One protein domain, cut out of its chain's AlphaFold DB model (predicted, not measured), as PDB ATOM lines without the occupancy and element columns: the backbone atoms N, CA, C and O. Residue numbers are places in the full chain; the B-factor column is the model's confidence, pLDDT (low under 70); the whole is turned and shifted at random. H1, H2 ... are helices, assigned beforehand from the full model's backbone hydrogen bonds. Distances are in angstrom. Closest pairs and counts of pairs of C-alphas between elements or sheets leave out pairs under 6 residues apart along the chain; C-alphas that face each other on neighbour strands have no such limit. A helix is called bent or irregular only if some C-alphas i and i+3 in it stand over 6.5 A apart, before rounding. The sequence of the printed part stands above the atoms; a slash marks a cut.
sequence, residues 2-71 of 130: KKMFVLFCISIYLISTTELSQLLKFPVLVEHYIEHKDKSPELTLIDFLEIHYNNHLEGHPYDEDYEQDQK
ATOM      1  N   LYS A   2     -19.935 -19.230 138.754       87.50
ATOM      2  CA  LYS A   2     -20.292 -18.269 137.680       87.50
ATOM      3  C   LYS A   2     -21.459 -17.327 138.036       87.50
ATOM      4  O   LYS A   2     -21.345 -16.129 137.847       87.50
ATOM      5  N   LYS A   3     -22.544 -17.852 138.622       93.31
ATOM      6  CA  LYS A   3     -23.700 -17.039 139.058       93.31
ATOM      7  C   LYS A   3     -23.344 -16.009 140.137       93.31
ATOM      8  O   LYS A   3     -23.766 -14.869 140.041       93.31
ATOM      9  N   MET A   4     -22.552 -16.406 141.133       96.38
ATOM     10  CA  MET A   4     -22.111 -15.500 142.202       96.38
ATOM     11  C   MET A   4     -21.202 -14.400 141.663       96.38
ATOM     12  O   MET A   4     -21.350 -13.253 142.052       96.38
ATOM     13  N   PHE A   5     -20.308 -14.745 140.735       96.56
ATOM     14  CA  PHE A   5     -19.466 -13.766 140.063       96.56
ATOM     15  C   PHE A   5     -20.300 -12.749 139.270       96.56
ATOM     16  O   PHE A   5     -20.083 -11.553 139.397       96.56
ATOM     17  N   VAL A   6     -21.309 -13.212 138.523       97.25
ATOM     18  CA  VAL A   6     -22.234 -12.318 137.804       97.25
ATOM     19  C   VAL A   6     -22.992 -11.408 138.770       97.25
ATOM     20  O   VAL A   6     -23.044 -10.206 138.538       97.25
ATOM     21  N   LEU A   7     -23.533 -11.953 139.863       97.19
ATOM     22  CA  LEU A   7     -24.211 -11.155 140.891       97.19
ATOM     23  C   LEU A   7     -23.276 -10.098 141.484       97.19
ATOM     24  O   LEU A   7     -23.663  -8.944 141.586       97.19
ATOM     25  N   PHE A   8     -22.036 -10.467 141.797       96.81
ATOM     26  CA  PHE A   8     -21.029  -9.541 142.303       96.81
ATOM     27  C   PHE A   8     -20.727  -8.406 141.313       96.81
ATOM     28  O   PHE A   8     -20.731  -7.240 141.700       96.81
ATOM     29  N   CYS A   9     -20.534  -8.723 140.029       95.94
ATOM     30  CA  CYS A   9     -20.326  -7.711 138.992       95.94
ATOM     31  C   CYS A   9     -21.537  -6.782 138.832       95.94
ATOM     32  O   CYS A   9     -21.352  -5.576 138.690       95.94
ATOM     33  N   ILE A  10     -22.762  -7.319 138.880       95.44
ATOM     34  CA  ILE A  10     -23.993  -6.518 138.818       95.44
ATOM     35  C   ILE A  10     -24.105  -5.612 140.046       95.44
ATOM     36  O   ILE A  10     -24.423  -4.440 139.893       95.44
ATOM     37  N   SER A  11     -23.803  -6.115 141.246       94.38
ATOM     38  CA  SER A  11     -23.818  -5.304 142.465       94.38
ATOM     39  C   SER A  11     -22.830  -4.145 142.386       94.38
ATOM     40  O   SER A  11     -23.212  -3.015 142.668       94.38
ATOM     41  N   ILE A  12     -21.589  -4.393 141.948       93.25
ATOM     42  CA  ILE A  12     -20.604  -3.322 141.733       93.25
ATOM     43  C   ILE A  12     -21.119  -2.326 140.697       93.25
ATOM     44  O   ILE A  12     -21.062  -1.125 140.925       93.25
ATOM     45  N   TYR A  13     -21.643  -2.812 139.570       92.12
ATOM     46  CA  TYR A  13     -22.166  -1.945 138.520       92.12
ATOM     47  C   TYR A  13     -23.295  -1.049 139.034       92.12
ATOM     48  O   TYR A  13     -23.258   0.155 138.806       92.12
ATOM     49  N   LEU A  14     -24.257  -1.606 139.772       92.38
ATOM     50  CA  LEU A  14     -25.363  -0.845 140.346       92.38
ATOM     51  C   LEU A  14     -24.867   0.182 141.367       92.38
ATOM     52  O   LEU A  14     -25.278   1.332 141.297       92.38
ATOM     53  N   ILE A  15     -23.957  -0.190 142.270       92.06
ATOM     54  CA  ILE A  15     -23.402   0.743 143.265       92.06
ATOM     55  C   ILE A  15     -22.618   1.879 142.590       92.06
ATOM     56  O   ILE A  15     -22.694   3.015 143.042       92.06
ATOM     57  N   SER A  16     -21.896   1.594 141.504       89.50
ATOM     58  CA  SER A  16     -21.088   2.591 140.789       89.50
ATOM     59  C   SER A  16     -21.886   3.467 139.822       89.50
ATOM     60  O   SER A  16     -21.436   4.561 139.497       89.50
ATOM     61  N   THR A  17     -23.027   2.986 139.314       90.69
ATOM     62  CA  THR A  17     -23.849   3.686 138.304       90.69
ATOM     63  C   THR A  17     -25.190   4.197 138.840       90.69
ATOM     64  O   THR A  17     -26.002   4.710 138.074       90.69
ATOM     65  N   THR A  18     -25.426   4.103 140.152       90.94
ATOM     66  CA  THR A  18     -26.618   4.648 140.817       90.94
ATOM     67  C   THR A  18     -26.270   5.245 142.184       90.94
ATOM     68  O   THR A  18     -25.173   5.047 142.699       90.94
ATOM     69  N   GLU A  19     -27.240   5.901 142.821       91.81
ATOM     70  CA  GLU A  19     -27.125   6.453 144.182       91.81
ATOM     71  C   GLU A  19     -27.124   5.385 145.297       91.81
ATOM     72  O   GLU A  19     -27.179   5.719 146.477       91.81
ATOM     73  N   LEU A  20     -27.057   4.084 144.981       92.38
ATOM     74  CA  LEU A  20     -27.027   3.026 146.003       92.38
ATOM     75  C   LEU A  20     -25.843   3.152 146.972       92.38
ATOM     76  O   LEU A  20     -25.939   2.699 148.112       92.38
ATOM     77  N   SER A  21     -24.744   3.780 146.549       91.06
ATOM     78  CA  SER A  21     -23.606   4.088 147.419       91.06
ATOM     79  C   SER A  21     -23.979   5.012 148.590       91.06
ATOM     80  O   SER A  21     -23.377   4.898 149.658       91.06
ATOM     81  N   GLN A  22     -25.013   5.851 148.455       92.44
ATOM     82  CA  GLN A  22     -25.509   6.725 149.526       92.44
ATOM     83  C   GLN A  22     -26.043   5.929 150.722       92.44
ATOM     84  O   GLN A  22     -25.963   6.406 151.850       92.44
ATOM     85  N   LEU A  23     -26.508   4.687 150.523       92.94
ATOM     86  CA  LEU A  23     -26.946   3.817 151.624       92.94
ATOM     87  C   LEU A  23     -25.815   3.515 152.620       92.94
ATOM     88  O   LEU A  23     -26.084   3.229 153.783       92.94
ATOM     89  N   LEU A  24     -24.550   3.625 152.201       91.94
ATOM     90  CA  LEU A  24     -23.402   3.481 153.098       91.94
ATOM     91  C   LEU A  24     -23.278   4.641 154.099       91.94
ATOM     92  O   LEU A  24     -22.603   4.484 155.111       91.94
ATOM     93  N   LYS A  25     -23.944   5.778 153.852       93.88
ATOM     94  CA  LYS A  25     -24.005   6.931 154.765       93.88
ATOM     95  C   LYS A  25     -25.134   6.817 155.798       93.88
ATOM     96  O   LYS A  25     -25.272   7.691 156.646       93.88
ATOM     97  N   PHE A  26     -25.929   5.745 155.774       94.44
ATOM     98  CA  PHE A  26     -27.014   5.543 156.742       94.44
ATOM     99  C   PHE A  26     -26.566   5.567 158.219       94.44
ATOM    100  O   PHE A  26     -27.313   6.098 159.036       94.44
ATOM    101  N   PRO A  27     -25.362   5.086 158.599       95.88
ATOM    102  CA  PRO A  27     -24.862   5.263 159.963       95.88
ATOM    103  C   PRO A  27     -24.771   6.735 160.394       95.88
ATOM    104  O   PRO A  27     -25.164   7.052 161.509       95.88
ATOM    105  N   VAL A  28     -24.357   7.635 159.493       94.94
ATOM    106  CA  VAL A  28     -24.262   9.084 159.763       94.94
ATOM    107  C   VAL A  28     -25.643   9.682 160.032       94.94
ATOM    108  O   VAL A  28     -25.803  10.476 160.952       94.94
ATOM    109  N   LEU A  29     -26.663   9.257 159.276       95.56
ATOM    110  CA  LEU A  29     -28.052   9.663 159.507       95.56
ATOM    111  C   LEU A  29     -28.537   9.260 160.906       95.56
ATOM    112  O   LEU A  29     -29.202  10.041 161.580       95.56
ATOM    113  N   VAL A  30     -28.214   8.035 161.334       96.56
ATOM    114  CA  VAL A  30     -28.613   7.517 162.650       96.56
ATOM    115  C   VAL A  30     -27.906   8.272 163.773       96.56
ATOM    116  O   VAL A  30     -28.562   8.649 164.739       96.56
ATOM    117  N   GLU A  31     -26.599   8.510 163.646       96.06
ATOM    118  CA  GLU A  31     -25.829   9.295 164.616       96.06
ATOM    119  C   GLU A  31     -26.405  10.708 164.761       96.06
ATOM    120  O   GLU A  31     -26.707  11.134 165.873       96.06
ATOM    121  N   HIS A  32     -26.675  11.385 163.643       94.88
ATOM    122  CA  HIS A  32     -27.236  12.733 163.663       94.88
ATOM    123  C   HIS A  32     -28.663  12.781 164.240       94.88
ATOM    124  O   HIS A  32     -28.991  13.658 165.038       94.88
ATOM    125  N   TYR A  33     -29.503  11.785 163.937       95.25
ATOM    126  CA  TYR A  33     -30.818  11.660 164.569       95.25
ATOM    127  C   TYR A  33     -30.716  11.504 166.094       95.25
ATOM    128  O   TYR A  33     -31.495  12.118 166.825       95.25
ATOM    129  N   ILE A  34     -29.764  10.705 166.589       96.31
ATOM    130  CA  ILE A  34     -29.543  10.529 168.033       96.31
ATOM    131  C   ILE A  34     -29.135  11.860 168.679       96.31
ATOM    132  O   ILE A  34     -29.700  12.220 169.707       96.31
ATOM    133  N   GLU A  35     -28.246  12.638 168.055       94.38
ATOM    134  CA  GLU A  35     -27.855  13.965 168.554       94.38
ATOM    135  C   GLU A  35     -29.053  14.918 168.686       94.38
ATOM    136  O   GLU A  35     -29.196  15.620 169.693       94.38
ATOM    137  N   HIS A  36     -29.942  14.935 167.689       93.12
ATOM    138  CA  HIS A  36     -31.167  15.732 167.735       93.12
ATOM    139  C   HIS A  36     -32.154  15.217 168.789       93.12
ATOM    140  O   HIS A  36     -32.784  16.018 169.483       93.12
ATOM    141  N   LYS A  37     -32.257  13.895 168.958       95.25
ATOM    142  CA  LYS A  37     -33.116  13.257 169.963       95.25
ATOM    143  C   LYS A  37     -32.652  13.539 171.393       95.25
ATOM    144  O   LYS A  37     -33.492  13.753 172.264       95.25
ATOM    145  N   ASP A  38     -31.342  13.588 171.621       95.81
ATOM    146  CA  ASP A  38     -30.752  13.918 172.922       95.81
ATOM    147  C   ASP A  38     -31.012  15.382 173.306       95.81
ATOM    148  O   ASP A  38     -31.296  15.685 174.467       95.81
ATOM    149  N   LYS A  39     -30.969  16.298 172.327       92.94
ATOM    150  CA  LYS A  39     -31.308  17.717 172.525       92.94
ATOM    151  C   LYS A  39     -32.817  17.942 172.667       92.94
ATOM    152  O   LYS A  39     -33.237  18.803 173.436       92.94
ATOM    153  N   SER A  40     -33.623  17.185 171.922       93.25
ATOM    154  CA  SER A  40     -35.080  17.322 171.843       93.25
ATOM    155  C   SER A  40     -35.770  15.956 171.959       93.25
ATOM    156  O   SER A  40     -36.089  15.334 170.943       93.25
ATOM    157  N   PRO A  41     -36.072  15.487 173.187       93.62
ATOM    158  CA  PRO A  41     -36.653  14.161 173.416       93.62
ATOM    159  C   PRO A  41     -38.012  13.921 172.749       93.62
ATOM    160  O   PRO A  41     -38.367  12.773 172.496       93.62
ATOM    161  N   GLU A  42     -38.762  14.977 172.434       95.50
ATOM    162  CA  GLU A  42     -40.060  14.892 171.747       95.50
ATOM    163  C   GLU A  42     -39.924  14.720 170.224       95.50
ATOM    164  O   GLU A  42     -40.866  14.271 169.578       95.50
ATOM    165  N   LEU A  43     -38.751  15.010 169.644       93.56
ATOM    166  CA  LEU A  43     -38.525  14.935 168.200       93.56
ATOM    167  C   LEU A  43     -38.673  13.493 167.708       93.56
ATOM    168  O   LEU A  43     -37.991  12.585 168.196       93.56
ATOM    169  N   THR A  44     -39.554  13.253 166.743       96.06
ATOM    170  CA  THR A  44     -39.682  11.931 166.127       96.06
ATOM    171  C   THR A  44     -38.729  11.774 164.944       96.06
ATOM    172  O   THR A  44     -38.186  12.741 164.415       96.06
ATOM    173  N   LEU A  45     -38.531  10.532 164.496       94.75
ATOM    174  CA  LEU A  45     -37.756  10.267 163.283       94.75
ATOM    175  C   LEU A  45     -38.379  10.936 162.048       94.75
ATOM    176  O   LEU A  45     -37.648  11.379 161.172       94.75
ATOM    177  N   ILE A  46     -39.712  11.010 161.974       95.00
ATOM    178  CA  ILE A  46     -40.395  11.662 160.852       95.00
ATOM    179  C   ILE A  46     -40.144  13.168 160.885       95.00
ATOM    180  O   ILE A  46     -39.791  13.716 159.847       95.00
ATOM    181  N   ASP A  47     -40.231  13.800 162.058       92.69
ATOM    182  CA  ASP A  47     -39.950  15.236 162.199       92.69
ATOM    183  C   ASP A  47     -38.501  15.551 161.808       92.69
ATOM    184  O   ASP A  47     -38.245  16.493 161.069       92.69
ATOM    185  N   PHE A  48     -37.545  14.724 162.245       92.44
ATOM    186  CA  PHE A  48     -36.140  14.848 161.852       92.44
ATOM    187  C   PHE A  48     -35.953  14.749 160.330       92.44
ATOM    188  O   PHE A  48     -35.276  15.576 159.725       92.44
ATOM    189  N   LEU A  49     -36.573  13.752 159.690       93.12
ATOM    190  CA  LEU A  49     -36.512  13.610 158.236       93.12
ATOM    191  C   LEU A  49     -37.193  14.783 157.520       93.12
ATOM    192  O   LEU A  49     -36.720  15.205 156.470       93.12
ATOM    193  N   GLU A  50     -38.285  15.317 158.061       90.56
ATOM    194  CA  GLU A  50     -38.953  16.482 157.491       90.56
ATOM    195  C   GLU A  50     -38.047  17.713 157.538       90.56
ATOM    196  O   GLU A  50     -37.886  18.370 156.516       90.56
ATOM    197  N   ILE A  51     -37.387  17.965 158.670       87.75
ATOM    198  CA  ILE A  51     -36.436  19.073 158.811       87.75
ATOM    199  C   ILE A  51     -35.332  18.953 157.747       87.75
ATOM    200  O   ILE A  51     -35.162  19.864 156.953       87.75
ATOM    201  N   HIS A  52     -34.655  17.811 157.602       88.56
ATOM    202  CA  HIS A  52     -33.509  17.746 156.677       88.56
ATOM    203  C   HIS A  52     -33.860  17.482 155.196       88.56
ATOM    204  O   HIS A  52     -33.058  17.803 154.321       88.56
ATOM    205  N   TYR A  53     -35.032  16.920 154.868       88.31
ATOM    206  CA  TYR A  53     -35.374  16.518 153.486       88.31
ATOM    207  C   TYR A  53     -36.564  17.272 152.868       88.31
ATOM    208  O   TYR A  53     -36.819  17.112 151.673       88.31
ATOM    209  N   ASN A  54     -37.283  18.111 153.622       84.50
ATOM    210  CA  ASN A  54     -38.389  18.923 153.102       84.50
ATOM    211  C   ASN A  54     -37.905  20.328 152.687       84.50
ATOM    212  O   ASN A  54     -38.163  21.325 153.359       84.50
ATOM    213  N   ASN A  55     -37.188  20.403 151.558       64.00
ATOM    214  CA  ASN A  55     -36.727  21.643 150.902       64.00
ATOM    215  C   ASN A  55     -35.776  22.559 151.712       64.00
ATOM    216  O   ASN A  55     -35.634  23.731 151.371       64.00
ATOM    217  N   HIS A  56     -35.069  22.064 152.736       59.69
ATOM    218  CA  HIS A  56     -34.180  22.910 153.556       59.69
ATOM    219  C   HIS A  56     -32.971  23.515 152.817       59.69
ATOM    220  O   HIS A  56     -32.525  24.601 153.173       59.69
ATOM    221  N   LEU A  57     -32.480  22.909 151.733       56.81
ATOM    222  CA  LEU A  57     -31.355  23.478 150.967       56.81
ATOM    223  C   LEU A  57     -31.760  24.663 150.071       56.81
ATOM    224  O   LEU A  57     -30.897  25.427 149.635       56.81
ATOM    225  N   GLU A  58     -33.056  24.849 149.796       50.84
ATOM    226  CA  GLU A  58     -33.571  26.005 149.055       50.84
ATOM    227  C   GLU A  58     -33.800  27.188 150.008       50.84
ATOM    228  O   GLU A  58     -34.921  27.636 150.235       50.84
ATOM    229  N   GLY A  59     -32.710  27.721 150.565       50.38
ATOM    230  CA  GLY A  59     -32.734  29.032 151.216       50.38
ATOM    231  C   GLY A  59     -32.497  29.067 152.723       50.38
ATOM    232  O   GLY A  59     -32.687  30.141 153.301       50.38
ATOM    233  N   HIS A  60     -32.038  27.985 153.358       53.00
ATOM    234  CA  HIS A  60     -31.441  28.129 154.686       53.00
ATOM    235  C   HIS A  60     -30.088  28.864 154.592       53.00
ATOM    236  O   HIS A  60     -29.235  28.499 153.773       53.00
ATOM    237  N   PRO A  61     -29.875  29.943 155.370       52.50
ATOM    238  CA  PRO A  61     -28.540  30.495 155.561       52.50
ATOM    239  C   PRO A  61     -27.669  29.411 156.198       52.50
ATOM    240  O   PRO A  61     -28.189  28.689 157.031       52.50
ATOM    241  N   TYR A  62     -26.384  29.325 155.823       59.69
ATOM    242  CA  TYR A  62     -25.374  28.485 156.486       59.69
ATOM    243  C   TYR A  62     -25.557  28.531 158.015       59.69
ATOM    244  O   TYR A  62     -25.099  29.472 158.670       59.69
ATOM    245  N   ASP A  63     -26.275  27.556 158.554       67.94
ATOM    246  CA  ASP A  63     -26.524  27.345 159.967       67.94
ATOM    247  C   ASP A  63     -25.433  26.437 160.535       67.94
ATOM    248  O   ASP A  63     -24.497  26.022 159.843       67.94
ATOM    249  N   GLU A  64     -25.464  26.234 161.849       68.56
ATOM    250  CA  GLU A  64     -24.380  25.575 162.581       68.56
ATOM    251  C   GLU A  64     -24.178  24.104 162.170       68.56
ATOM    252  O   GLU A  64     -23.082  23.569 162.343       68.56
ATOM    253  N   ASP A  65     -25.199  23.462 161.600       78.94
ATOM    254  CA  ASP A  65     -25.240  22.067 161.159       78.94
ATOM    255  C   ASP A  65     -25.100  21.881 159.640       78.94
ATOM    256  O   ASP A  65     -24.935  20.751 159.184       78.94
ATOM    257  N   TYR A  66     -25.016  22.955 158.850       81.19
ATOM    258  CA  TYR A  66     -24.944  22.885 157.385       81.19
ATOM    259  C   TYR A  66     -23.883  21.903 156.840       81.19
ATOM    260  O   TYR A  66     -24.134  21.132 155.911       81.19
ATOM    261  N   GLU A  67     -22.671  21.887 157.411       83.62
ATOM    262  CA  GLU A  67     -21.616  20.947 156.986       83.62
ATOM    263  C   GLU A  67     -21.912  19.484 157.354       83.62
ATOM    264  O   GLU A  67     -21.390  18.558 156.721       83.62
ATOM    265  N   GLN A  68     -22.691  19.260 158.410       85.62
ATOM    266  CA  GLN A  68     -23.111  17.938 158.858       85.62
ATOM    267  C   GLN A  68     -24.277  17.433 158.005       85.62
ATOM    268  O   GLN A  68     -24.236  16.290 157.544       85.62
ATOM    269  N   ASP A  69     -25.213  18.316 157.669       88.75
ATOM    270  CA  ASP A  69     -26.342  18.054 156.779       88.75
ATOM    271  C   ASP A  69     -25.887  17.607 155.391       88.75
ATOM    272  O   ASP A  69     -26.388  16.621 154.850       88.75
ATOM    273  N   GLN A  70     -24.842  18.235 154.838       86.62
ATOM    274  CA  GLN A  70     -24.262  17.813 153.556       86.62
ATOM    275  C   GLN A  70     -23.721  16.372 153.553       86.62
ATOM    276  O   GLN A  70     -23.550  15.770 152.487       86.62
ATOM    277  N   LYS A  71     -23.433  15.797 154.727       90.25
ATOM    278  CA  LYS A  71     -22.944  14.414 154.856       90.25
ATOM    279  C   LYS A  71     -24.080  13.399 154.925       90.25
ATOM    280  O   LYS A  71     -23.802  12.200 154.810       90.25
TER     281      LYS A  71
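What this domain is: This is residues 2 to 71 of the 130 residues of an uncharacterized protein of Flavobacterium tangerina (UniProt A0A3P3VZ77). Two long helices, H1 and H2, follow one another and meet at a corner as a wide, open V; beyond the corner, H3 and the very short H4 gather loosely beside H2, joined by a long loop. Residues 2 to 10 of H1 stick out as a free arm at one end, and residues 58 to 64 of the loop stand free too. The printed part has 70 residues, with four named helices in the order H1, H2, H3, H4 and no named strand; the class is all helix. It is only just extended, close to loose, with a radius of gyration of the C-alphas of 16.8 A, and elongated, spanning 51 by 27 by 17 A.

Where its parts are: H1, residues 2 to 17, begins at C-alpha 2 (-20.292, -18.269, 137.680) and is 22.3 A long. H2, residues 19 to 39, is 30.8 A long and ends at C-alpha 39 (-31.308, 17.717, 172.525). It is irregular, C-alphas 24 and 27 being 7.2 A apart, with a kink of 45 degrees near residue 26. H3, residues 45 to 53, is 11.9 A long. H4, residues 66 to 69, is 5.1 A long and ends at C-alpha 69 (-26.342, 18.054, 156.779).

How they stand to each other: H1 and H2 are close but not clearly touching, their closest C-alphas, of Ile 15 and Ser 21, 5.3 A apart; they run the same way at a steep tilt of 62 degrees. H2, with residues 33 to 36 alone, only just touches H3, with 3 pairs of C-alphas within 8 A, the closest those of Tyr 33 and Phe 48 at 6.8 A; they run opposite ways at a steep tilt of 62 degrees. H3 and H4 are close but not clearly touching, the closest C-alphas those of His 52 and Asp 69, 7.2 A apart. H2 and H4 are near each other, and H1 is apart from H3 and H4. In H1 and H3 every O i to N i+4 pair is within hydrogen-bond range, in H2 11 of 17; H4 is too short for such a pair.

The domain as a whole: The C-alphas farthest apart, of Lys 2 and Pro 61, are 52.6 A apart. The printed part has no cut. The link from H3 to H4 is long; the other two are tight. The mean pLDDT of the printed part is 87.5, and residues 55 to 64 are under 70.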